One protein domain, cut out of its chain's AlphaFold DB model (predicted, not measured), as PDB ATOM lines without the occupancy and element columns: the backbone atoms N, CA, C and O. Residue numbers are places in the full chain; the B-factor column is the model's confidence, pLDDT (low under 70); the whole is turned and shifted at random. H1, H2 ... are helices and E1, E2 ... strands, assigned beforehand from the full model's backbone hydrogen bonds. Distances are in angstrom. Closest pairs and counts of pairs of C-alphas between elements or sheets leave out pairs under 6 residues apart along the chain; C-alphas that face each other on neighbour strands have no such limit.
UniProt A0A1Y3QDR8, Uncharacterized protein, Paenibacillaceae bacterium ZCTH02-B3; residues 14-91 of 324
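Overview. This is residues 14 to 91 of the 324 residues of an uncharacterized protein of Paenibacillaceae bacterium ZCTH02-B3 (UniProt A0A1Y3QDR8). A short ribbon of two parallel strands, E1 and E2, and one longer helix, H3, run lengthwise with a space between them, the helix going back the way the strands came, while two smaller helices, H1 and H2, sit to one side, with H2 packed on H3. The loop at residues 23 to 28 sticks out beyond H1. The printed part has 78 residues with three named helices and two named strands in the order H1, H2, E1, H3, E2; the sheet's order is E1, E2, all parallel. The class is mixed, helices and strands, although under half of the residues, 35 of 78, are in named elements. The whole is compact, with a radius of gyration of the C-alphas of 12.8 A and spans of 35 by 28 by 17 A.

Along the chain. H1 is residues 14 to 21, 10.7 A from first to last C-alpha, and begins at C-alpha 14 at (40.707, -42.401, -6.561). H2 is residues 33 to 36, 5.1 A. E1 is residues 46 to 49, 9.7 A. H3, the longest helix, is residues 57 to 71, 20.4 A, from C-alpha 57 at (41.415, -31.901, -15.045). E2 is residues 81 to 84, 9.6 A, and ends at C-alpha 84 at (35.759, -28.633, -6.284).

Arrangement. E1 and E2 are parallel neighbours, with 21 degrees between their directions. The C-alphas of Ile 46 and Arg 81 face each other at 4.7 A. N 47 and O 81 are within hydrogen-bond range at 2.8 A, and N 83 and O 47 at 2.9 A. E1, H3 and E2 form a strand-helix-strand unit, two parallel neighbour strands with a helix between them along the chain, and its crossover is right-handed. H3 and E2 are near each other, with 6 pairs of C-alphas within 10 A. H2 and H3 touch; their closest C-alphas are those of Ala 33 and Phe 67, 4.7 A apart. H1 and H2 only just touch, with 3 pairs of C-alphas within 8 A, the closest being those of Ala 14 and Ala 33 at 6.1 A. H1 and H3 are close but not clearly touching, with the C-alphas of Ala 14 and Phe 63 closest at 7.4 A, and are about perpendicular at 79 degrees. H1 is apart from both strands, and H2 is apart from E2. In H1 and H3 every O i to N i+4 pair is within hydrogen-bond range; H2, with 4 residues, is too short for such a pair.

Size, cuts and confidence. The two C-alphas farthest apart are those of Asp 28 and Gly 88, at 38.5 A. The printed part has no cut. The link from H1 to H2, 11 residues, is long; the other three are short. The mean pLDDT of the printed part is 86.3, and no printed residue is under 70.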
ATOM      1  N   ALA A  14      41.148 -41.475  -7.597       87.25
ATOM      2  CA  ALA A  14      40.707 -42.401  -6.561       87.25
ATOM      3  C   ALA A  14      41.879 -42.869  -5.687       87.25
ATOM      4  O   ALA A  14      41.762 -42.845  -4.469       87.25
ATOM      5  N   LYS A  15      43.015 -43.242  -6.292       86.12
ATOM      6  CA  LYS A  15      44.185 -43.730  -5.557       86.12
ATOM      7  C   LYS A  15      44.699 -42.670  -4.593       86.12
ATOM      8  O   LYS A  15      44.894 -42.980  -3.431       86.12
ATOM      9  N   LEU A  16      44.807 -41.425  -5.051       87.25
ATOM     10  CA  LEU A  16      45.222 -40.316  -4.199       87.25
ATOM     11  C   LEU A  16      44.305 -40.145  -2.976       87.25
ATOM     12  O   LEU A  16      44.782 -39.935  -1.868       87.25
ATOM     13  N   ILE A  17      42.986 -40.242  -3.164       88.25
ATOM     14  CA  ILE A  17      42.031 -40.119  -2.054       88.25
ATOM     15  C   ILE A  17      42.197 -41.280  -1.063       88.25
ATOM     16  O   ILE A  17      42.195 -41.041   0.143       88.25
ATOM     17  N   TYR A  18      42.371 -42.514  -1.548       86.19
ATOM     18  CA  TYR A  18      42.668 -43.660  -0.684       86.19
ATOM     19  C   TYR A  18      43.984 -43.459   0.074       86.19
ATOM     20  O   TYR A  18      43.990 -43.562   1.292       86.19
ATOM     21  N   ASP A  19      45.064 -43.075  -0.605       85.50
ATOM     22  CA  ASP A  19      46.385 -42.913   0.011       85.50
ATOM     23  C   ASP A  19      46.381 -41.842   1.125       85.50
ATOM     24  O   ASP A  19      47.089 -41.975   2.122       85.50
ATOM     25  N   ILE A  20      45.567 -40.788   0.984       85.12
ATOM     26  CA  ILE A  20      45.484 -39.691   1.962       85.12
ATOM     27  C   ILE A  20      44.565 -40.025   3.139       85.12
ATOM     28  O   ILE A  20      44.888 -39.706   4.283       85.12
ATOM     29  N   TYR A  21      43.396 -40.605   2.868       83.81
ATOM     30  CA  TYR A  21      42.336 -40.731   3.871       83.81
ATOM     31  C   TYR A  21      42.139 -42.159   4.390       83.81
ATOM     32  O   TYR A  21      41.585 -42.323   5.472       83.81
ATOM     33  N   LEU A  22      42.601 -43.171   3.654       83.75
ATOM     34  CA  LEU A  22      42.562 -44.590   4.015       83.75
ATOM     35  C   LEU A  22      43.911 -45.275   3.723       83.75
ATOM     36  O   LEU A  22      43.964 -46.224   2.935       83.75
ATOM     37  N   PRO A  23      45.012 -44.830   4.358       80.19
ATOM     38  CA  PRO A  23      46.338 -45.401   4.118       80.19
ATOM     39  C   PRO A  23      46.430 -46.889   4.501       80.19
ATOM     40  O   PRO A  23      47.265 -47.612   3.966       80.19
ATOM     41  N   ASP A  24      45.547 -47.348   5.394       82.00
ATOM     42  CA  ASP A  24      45.471 -48.732   5.874       82.00
ATOM     43  C   ASP A  24      44.461 -49.594   5.090       82.00
ATOM     44  O   ASP A  24      44.116 -50.699   5.523       82.00
ATOM     45  N   ALA A  25      43.948 -49.104   3.953       79.06
ATOM     46  CA  ALA A  25      43.043 -49.880   3.112       79.06
ATOM     47  C   ALA A  25      43.694 -51.221   2.700       79.06
ATOM     48  O   ALA A  25      44.893 -51.264   2.409       79.06
ATOM     49  N   PRO A  26      42.933 -52.336   2.653       79.81
ATOM     50  CA  PRO A  26      43.486 -53.634   2.283       79.81
ATOM     51  C   PRO A  26      44.208 -53.570   0.925       79.81
ATOM     52  O   PRO A  26      43.632 -53.009  -0.010       79.81
ATOM     53  N   PRO A  27      45.397 -54.190   0.763       72.12
ATOM     54  CA  PRO A  27      46.196 -54.093  -0.467       72.12
ATOM     55  C   PRO A  27      45.477 -54.562  -1.740       72.12
ATOM     56  O   PRO A  27      45.811 -54.128  -2.839       72.12
ATOM     57  N   ASP A  28      44.479 -55.436  -1.588       78.75
ATOM     58  CA  ASP A  28      43.676 -55.982  -2.685       78.75
ATOM     59  C   ASP A  28      42.504 -55.063  -3.092       78.75
ATOM     60  O   ASP A  28      41.734 -55.380  -4.005       78.75
ATOM     61  N   THR A  29      42.331 -53.924  -2.415       79.25
ATOM     62  CA  THR A  29      41.240 -52.983  -2.690       79.25
ATOM     63  C   THR A  29      41.507 -52.255  -3.998       79.25
ATOM     64  O   THR A  29      42.490 -51.540  -4.159       79.25
ATOM     65  N   VAL A  30      40.595 -52.386  -4.962       84.19
ATOM     66  CA  VAL A  30      40.699 -51.633  -6.216       84.19
ATOM     67  C   VAL A  30      40.350 -50.164  -5.952       84.19
ATOM     68  O   VAL A  30      39.203 -49.845  -5.637       84.19
ATOM     69  N   HIS A  31      41.314 -49.258  -6.111       86.94
ATOM     70  CA  HIS A  31      41.111 -47.821  -5.895       86.94
ATOM     71  C   HIS A  31      40.389 -47.183  -7.094       86.94
ATOM     72  O   HIS A  31      41.017 -46.711  -8.041       86.94
ATOM     73  N   ASN A  32      39.054 -47.167  -7.068       87.44
ATOM     74  CA  ASN A  32      38.213 -46.558  -8.105       87.44
ATOM     75  C   ASN A  32      37.006 -45.803  -7.512       87.44
ATOM     76  O   ASN A  32      36.721 -45.889  -6.314       87.44
ATOM     77  N   ALA A  33      36.283 -45.065  -8.363       88.56
ATOM     78  CA  ALA A  33      35.123 -44.267  -7.966       88.56
ATOM     79  C   ALA A  33      33.987 -45.105  -7.349       88.56
ATOM     80  O   ALA A  33      33.347 -44.671  -6.391       88.56
ATOM     81  N   ALA A  34      33.756 -46.319  -7.860       88.56
ATOM     82  CA  ALA A  34      32.694 -47.207  -7.389       88.56
ATOM     83  C   ALA A  34      32.933 -47.710  -5.960       88.56
ATOM     84  O   ALA A  34      32.004 -47.723  -5.149       88.56
ATOM     85  N   ASN A  35      34.166 -48.121  -5.654       88.44
ATOM     86  CA  ASN A  35      34.548 -48.580  -4.323       88.44
ATOM     87  C   ASN A  35      34.569 -47.412  -3.342       88.44
ATOM     88  O   ASN A  35      33.975 -47.517  -2.274       88.44
ATOM     89  N   LEU A  36      35.123 -46.261  -3.745       88.31
ATOM     90  CA  LEU A  36      35.113 -45.060  -2.905       88.31
ATOM     91  C   LEU A  36      33.685 -44.620  -2.543       88.31
ATOM     92  O   LEU A  36      33.410 -44.287  -1.399       88.31
ATOM     93  N   ALA A  37      32.740 -44.676  -3.487       87.69
ATOM     94  CA  ALA A  37      31.337 -44.343  -3.223       87.69
ATOM     95  C   ALA A  37      30.652 -45.302  -2.230       87.69
ATOM     96  O   ALA A  37      29.572 -44.996  -1.717       87.69
ATOM     97  N   ARG A  38      31.227 -46.485  -1.983       86.94
ATOM     98  CA  ARG A  38      30.685 -47.504  -1.071       86.94
ATOM     99  C   ARG A  38      31.352 -47.521   0.292       86.94
ATOM    100  O   ARG A  38      30.776 -48.106   1.209       86.94
ATOM    101  N   GLU A  39      32.493 -46.868   0.405       86.31
ATOM    102  CA  GLU A  39      33.369 -46.907   1.558       86.31
ATOM    103  C   GLU A  39      32.698 -46.285   2.803       86.31
ATOM    104  O   GLU A  39      32.339 -45.100   2.785       86.31
ATOM    105  N   PRO A  40      32.435 -47.072   3.867       82.00
ATOM    106  CA  PRO A  40      31.708 -46.598   5.042       82.00
ATOM    107  C   PRO A  40      32.404 -45.470   5.802       82.00
ATOM    108  O   PRO A  40      31.708 -44.640   6.391       82.00
ATOM    109  N   ASP A  41      33.733 -45.420   5.761       82.25
ATOM    110  CA  ASP A  41      34.526 -44.475   6.552       82.25
ATOM    111  C   ASP A  41      34.391 -43.021   6.072       82.25
ATOM    112  O   ASP A  41      34.648 -42.088   6.830       82.25
ATOM    113  N   PHE A  42      33.880 -42.799   4.855       77.75
ATOM    114  CA  PHE A  42      33.677 -41.457   4.299       77.75
ATOM    115  C   PHE A  42      32.255 -40.891   4.453       77.75
ATOM    116  O   PHE A  42      31.924 -39.853   3.862       77.75
ATOM    117  N   ARG A  43      31.371 -41.541   5.220       80.00
ATOM    118  CA  ARG A  43      29.997 -41.039   5.412       80.00
ATOM    119  C   ARG A  43      30.001 -39.617   5.976       80.00
ATOM    120  O   ARG A  43      30.725 -39.306   6.916       80.00
ATOM    121  N   ASN A  44      29.156 -38.754   5.408       77.06
ATOM    122  CA  ASN A  44      29.032 -37.332   5.752       77.06
ATOM    123  C   ASN A  44      30.302 -36.477   5.601       77.06
ATOM    124  O   ASN A  44      30.289 -35.310   6.003       77.06
ATOM    125  N   MET A  45      31.366 -36.987   4.979       85.25
ATOM    126  CA  MET A  45      32.560 -36.187   4.728       85.25
ATOM    127  C   MET A  45      32.341 -35.193   3.585       85.25
ATOM    128  O   MET A  45      31.695 -35.486   2.573       85.25
ATOM    129  N   ILE A  46      32.909 -34.001   3.760       89.00
ATOM    130  CA  ILE A  46      33.077 -33.013   2.696       89.00
ATOM    131  C   ILE A  46      34.562 -32.980   2.357       89.00
ATOM    132  O   ILE A  46      35.380 -32.650   3.217       89.00
ATOM    133  N   ILE A  47      34.901 -33.321   1.118       89.19
ATOM    134  CA  ILE A  47      36.269 -33.270   0.607       89.19
ATOM    135  C   ILE A  47      36.392 -32.030  -0.276       89.19
ATOM    136  O   ILE A  47      35.706 -31.903  -1.291       89.19
ATOM    137  N   TRP A  48      37.255 -31.110   0.142       90.38
ATOM    138  CA  TRP A  48      37.602 -29.909  -0.609       90.38
ATOM    139  C   TRP A  48      38.764 -30.216  -1.551       90.38
ATOM    140  O   TRP A  48      39.796 -30.705  -1.098       90.38
ATOM    141  N   VAL A  49      38.595 -29.937  -2.842       89.75
ATOM    142  CA  VAL A  49      39.600 -30.196  -3.879       89.75
ATOM    143  C   VAL A  49      39.972 -28.882  -4.556       89.75
ATOM    144  O   VAL A  49      39.111 -28.189  -5.099       89.75
ATOM    145  N   GLU A  50      41.263 -28.562  -4.530       87.44
ATOM    146  CA  GLU A  50      41.863 -27.353  -5.098       87.44
ATOM    147  C   GLU A  50      43.182 -27.690  -5.814       87.44
ATOM    148  O   GLU A  50      43.702 -28.798  -5.668       87.44
ATOM    149  N   GLY A  51      43.714 -26.758  -6.613       83.81
ATOM    150  CA  GLY A  51      44.989 -26.939  -7.323       83.81
ATOM    151  C   GLY A  51      44.930 -27.894  -8.524       83.81
ATOM    152  O   GLY A  51      45.940 -28.500  -8.891       83.81
ATOM    153  N   LEU A  52      43.750 -28.067  -9.124       87.62
ATOM    154  CA  LEU A  52      43.595 -28.827 -10.364       87.62
ATOM    155  C   LEU A  52      44.138 -28.008 -11.539       87.62
ATOM    156  O   LEU A  52      43.796 -26.842 -11.690       87.62
ATOM    157  N   THR A  53      44.956 -28.633 -12.385       87.62
ATOM    158  CA  THR A  53      45.520 -28.002 -13.588       87.62
ATOM    159  C   THR A  53      44.808 -28.500 -14.850       87.62
ATOM    160  O   THR A  53      44.175 -29.564 -14.801       87.62
ATOM    161  N   PRO A  54      44.918 -27.802 -15.996       87.38
ATOM    162  CA  PRO A  54      44.342 -28.258 -17.265       87.38
ATOM    163  C   PRO A  54      44.773 -29.672 -17.676       87.38
ATOM    164  O   PRO A  54      43.991 -30.402 -18.280       87.38
ATOM    165  N   GLU A  55      45.986 -30.088 -17.313       88.19
ATOM    166  CA  GLU A  55      46.528 -31.419 -17.609       88.19
ATOM    167  C   GLU A  55      45.872 -32.504 -16.748       88.19
ATOM    168  O   GLU A  55      45.579 -33.596 -17.232       88.19
ATOM    169  N   ARG A  56      45.612 -32.200 -15.470       87.12
ATOM    170  CA  ARG A  56      45.008 -33.138 -14.511       87.12
ATOM    171  C   ARG A  56      43.484 -33.169 -14.616       87.12
ATOM    172  O   ARG A  56      42.864 -34.194 -14.327       87.12
ATOM    173  N   TRP A  57      42.866 -32.065 -15.034       90.38
ATOM    174  CA  TRP A  57      41.415 -31.901 -15.045       90.38
ATOM    175  C   TRP A  57      40.653 -33.006 -15.788       90.38
ATOM    176  O   TRP A  57      39.674 -33.483 -15.222       90.38
ATOM    177  N   PRO A  58      41.061 -33.497 -16.976       90.62
ATOM    178  CA  PRO A  58      40.323 -34.550 -17.673       90.62
ATOM    179  C   PRO A  58      40.132 -35.826 -16.840       90.62
ATOM    180  O   PRO A  58      39.017 -36.346 -16.774       90.62
ATOM    181  N   ALA A  59      41.185 -36.294 -16.159       90.06
ATOM    182  CA  ALA A  59      41.126 -37.489 -15.316       90.06
ATOM    183  C   ALA A  59      40.222 -37.275 -14.093       90.06
ATOM    184  O   ALA A  59      39.398 -38.126 -13.755       90.06
ATOM    185  N   TRP A  60      40.331 -36.108 -13.454       91.75
ATOM    186  CA  TRP A  60      39.490 -35.734 -12.315       91.75
ATOM    187  C   TRP A  60      38.022 -35.527 -12.704       91.75
ATOM    188  O   TRP A  60      37.132 -35.974 -11.988       91.75
ATOM    189  N   ASN A  61      37.756 -34.910 -13.853       91.62
ATOM    190  CA  ASN A  61      36.414 -34.681 -14.377       91.62
ATOM    191  C   ASN A  61      35.693 -36.005 -14.679       91.62
ATOM    192  O   ASN A  61      34.519 -36.155 -14.339       91.62
ATOM    193  N   GLU A  62      36.397 -36.986 -15.258       91.81
ATOM    194  CA  GLU A  62      35.859 -38.343 -15.430       91.81
ATOM    195  C   GLU A  62      35.565 -38.998 -14.080       91.81
ATOM    196  O   GLU A  62      34.455 -39.468 -13.844       91.81
ATOM    197  N   PHE A  63      36.535 -38.963 -13.164       92.88
ATOM    198  CA  PHE A  63      36.382 -39.552 -11.842       92.88
ATOM    199  C   PHE A  63      35.178 -38.978 -11.082       92.88
ATOM    200  O   PHE A  63      34.384 -39.741 -10.534       92.88
ATOM    201  N   PHE A  64      35.004 -37.652 -11.055       92.00
ATOM    202  CA  PHE A  64      33.872 -37.022 -10.373       92.00
ATOM    203  C   PHE A  64      32.536 -37.383 -11.019       92.00
ATOM    204  O   PHE A  64      31.551 -37.607 -10.310       92.00
ATOM    205  N   TYR A  65      32.504 -37.483 -12.349       92.25
ATOM    206  CA  TYR A  65      31.325 -37.937 -13.068       92.25
ATOM    207  C   TYR A  65      30.962 -39.376 -12.685       92.25
ATOM    208  O   TYR A  65      29.858 -39.605 -12.187       92.25
ATOM    209  N   GLU A  66      31.895 -40.320 -12.810       92.06
ATOM    210  CA  GLU A  66      31.688 -41.720 -12.425       92.06
ATOM    211  C   GLU A  66      31.279 -41.854 -10.956       92.06
ATOM    212  O   GLU A  66      30.298 -42.524 -10.629       92.06
ATOM    213  N   PHE A  67      31.991 -41.167 -10.059       91.06
ATOM    214  CA  PHE A  67      31.695 -41.151  -8.631       91.06
ATOM    215  C   PHE A  67      30.259 -40.698  -8.364       91.06
ATOM    216  O   PHE A  67      29.546 -41.295  -7.548       91.06
ATOM    217  N   SER A  68      29.810 -39.661  -9.072       91.38
ATOM    218  CA  SER A  68      28.459 -39.137  -8.924       91.38
ATOM    219  C   SER A  68      27.387 -40.112  -9.439       91.38
ATOM    220  O   SER A  68      26.340 -40.256  -8.801       91.38
ATOM    221  N   GLU A  69      27.669 -40.866 -10.509       91.56
ATOM    222  CA  GLU A  69      26.782 -41.926 -11.002       91.56
ATOM    223  C   GLU A  69      26.647 -43.065  -9.983       91.56
ATOM    224  O   GLU A  69      25.530 -43.489  -9.672       91.56
ATOM    225  N   PHE A  70      27.759 -43.518  -9.389       90.44
ATOM    226  CA  PHE A  70      27.737 -44.564  -8.360       90.44
ATOM    227  C   PHE A  70      27.084 -44.104  -7.049       90.44
ATOM    228  O   PHE A  70      26.467 -44.908  -6.344       90.44
ATOM    229  N   SER A  71      27.167 -42.811  -6.736       89.25
ATOM    230  CA  SER A  71      26.593 -42.224  -5.521       89.25
ATOM    231  C   SER A  71      25.092 -41.931  -5.628       89.25
ATOM    232  O   SER A  71      24.423 -41.782  -4.602       89.25
ATOM    233  N   ARG A  72      24.529 -41.877  -6.846       86.00
ATOM    234  CA  ARG A  72      23.134 -41.469  -7.100       86.00
ATOM    235  C   ARG A  72      22.103 -42.284  -6.315       86.00
ATOM    236  O   ARG A  72      21.128 -41.717  -5.828       86.00
ATOM    237  N   ASN A  73      22.329 -43.589  -6.165       84.62
ATOM    238  CA  ASN A  73      21.383 -44.507  -5.518       84.62
ATOM    239  C   ASN A  73      21.524 -44.574  -3.988       84.62
ATOM    240  O   ASN A  73      20.819 -45.347  -3.345       84.62
ATOM    241  N   ARG A  74      22.432 -43.794  -3.392       84.38
ATOM    242  CA  ARG A  74      22.643 -43.765  -1.937       84.38
ATOM    243  C   ARG A  74      21.812 -42.656  -1.283       84.38
ATOM    244  O   ARG A  74      21.594 -41.639  -1.940       84.38
ATOM    245  N   PRO A  75      21.390 -42.780  -0.018       85.88
ATOM    246  CA  PRO A  75      20.803 -41.665   0.729       85.88
ATOM    247  C   PRO A  75      21.780 -40.477   0.841       85.88
ATOM    248  O   PRO A  75      22.982 -40.720   0.954       85.88
ATOM    249  N   PRO A  76      21.328 -39.208   0.787       83.31
ATOM    250  CA  PRO A  76      22.203 -38.032   0.889       83.31
ATOM    251  C   PRO A  76      23.158 -38.025   2.095       83.31
ATOM    252  O   PRO A  76      24.294 -37.579   1.960       83.31
ATOM    253  N   GLU A  77      22.722 -38.544   3.239       83.31
ATOM    254  CA  GLU A  77      23.478 -38.688   4.491       83.31
ATOM    255  C   GLU A  77      24.612 -39.730   4.426       83.31
ATOM    256  O   GLU A  77      25.543 -39.698   5.227       83.31
ATOM    257  N   ASP A  78      24.569 -40.633   3.447       84.00
ATOM    258  CA  ASP A  78      25.579 -41.673   3.229       84.00
ATOM    259  C   ASP A  78      26.529 -41.335   2.068       84.00
ATOM    260  O   ASP A  78      27.320 -42.187   1.643       84.00
ATOM    261  N   ARG A  79      26.426 -40.120   1.508       86.25
ATOM    262  CA  ARG A  79      27.241 -39.658   0.378       86.25
ATOM    263  C   ARG A  79      28.414 -38.809   0.852       86.25
ATOM    264  O   ARG A  79      28.258 -37.899   1.666       86.25
ATOM    265  N   ILE A  80      29.566 -39.045   0.235       88.94
ATOM    266  CA  ILE A  80      30.684 -38.100   0.244       88.94
ATOM    267  C   ILE A  80      30.291 -36.905  -0.622       88.94
ATOM    268  O   ILE A  80      29.721 -37.073  -1.706       88.94
ATOM    269  N   ARG A  81      30.601 -35.695  -0.162       89.31
ATOM    270  CA  ARG A  81      30.412 -34.470  -0.941       89.31
ATOM    271  C   ARG A  81      31.765 -33.918  -1.351       89.31
ATOM    272  O   ARG A  81      32.574 -33.581  -0.493       89.31
ATOM    273  N   PHE A  82      31.987 -33.792  -2.650       90.88
ATOM    274  CA  PHE A  82      33.144 -33.077  -3.174       90.88
ATOM    275  C   PHE A  82      32.778 -31.617  -3.410       90.88
ATOM    276  O   PHE A  82      31.775 -31.323  -4.062       90.88
ATOM    277  N   LEU A  83      33.596 -30.713  -2.877       91.38
ATOM    278  CA  LEU A  83      33.581 -29.303  -3.237       91.38
ATOM    279  C   LEU A  83      34.848 -29.019  -4.031       91.38
ATOM    280  O   LEU A  83      35.949 -29.108  -3.498       91.38
ATOM    281  N   ILE A  84      34.670 -28.750  -5.318       89.25
ATOM    282  CA  ILE A  84      35.759 -28.633  -6.284       89.25
ATOM    283  C   ILE A  84      35.870 -27.170  -6.677       89.25
ATOM    284  O   ILE A  84      34.898 -26.589  -7.163       89.25
ATOM    285  N   LEU A  85      37.048 -26.589  -6.480       87.12
ATOM    286  CA  LEU A  85      37.363 -25.270  -7.000       87.12
ATOM    287  C   LEU A  85      37.945 -25.395  -8.405       87.12
ATOM    288  O   LEU A  85      38.993 -26.008  -8.602       87.12
ATOM    289  N   LEU A  86      37.253 -24.797  -9.372       86.81
ATOM    290  CA  LEU A  86      37.770 -24.585 -10.720       86.81
ATOM    291  C   LEU A  86      38.241 -23.140 -10.789       86.81
ATOM    292  O   LEU A  86      37.423 -22.219 -10.752       86.81
ATOM    293  N   ASP A  87      39.555 -22.951 -10.816       83.00
ATOM    294  CA  ASP A  87      40.130 -21.623 -10.975       83.00
ATOM    295  C   ASP A  87      40.028 -21.139 -12.429       83.00
ATOM    296  O   ASP A  87      39.504 -21.818 -13.321       83.00
ATOM    297  N   GLY A  88      40.530 -19.931 -12.670       80.56
ATOM    298  CA  GLY A  88      40.478 -19.307 -13.981       80.56
ATOM    299  C   GLY A  88      41.166 -20.111 -15.090       80.56
ATOM    300  O   GLY A  88      40.706 -20.069 -16.227       80.56
ATOM    301  N   THR A  89      42.180 -20.930 -14.793       81.88
ATOM    302  CA  THR A  89      42.836 -21.779 -15.807       81.88
ATOM    303  C   THR A  89      41.923 -22.894 -16.318       81.88
ATOM    304  O   THR A  89      42.086 -23.372 -17.442       81.88
ATOM    305  N   LEU A  90      40.916 -23.267 -15.523       85.38
ATOM    306  CA  LEU A  90      39.916 -24.285 -15.834       85.38
ATOM    307  C   LEU A  90      38.559 -23.702 -16.244       85.38
ATOM    308  O   LEU A  90      37.629 -24.460 -16.519       85.38
ATOM    309  N   SER A  91      38.418 -22.377 -16.332       76.75
ATOM    310  CA  SER A  91      37.131 -21.708 -16.572       76.75
ATOM    311  C   SER A  91      36.448 -22.111 -17.886       76.75
ATOM    312  O   SER A  91      35.227 -22.050 -18.005       76.75
TER     313      SER A  91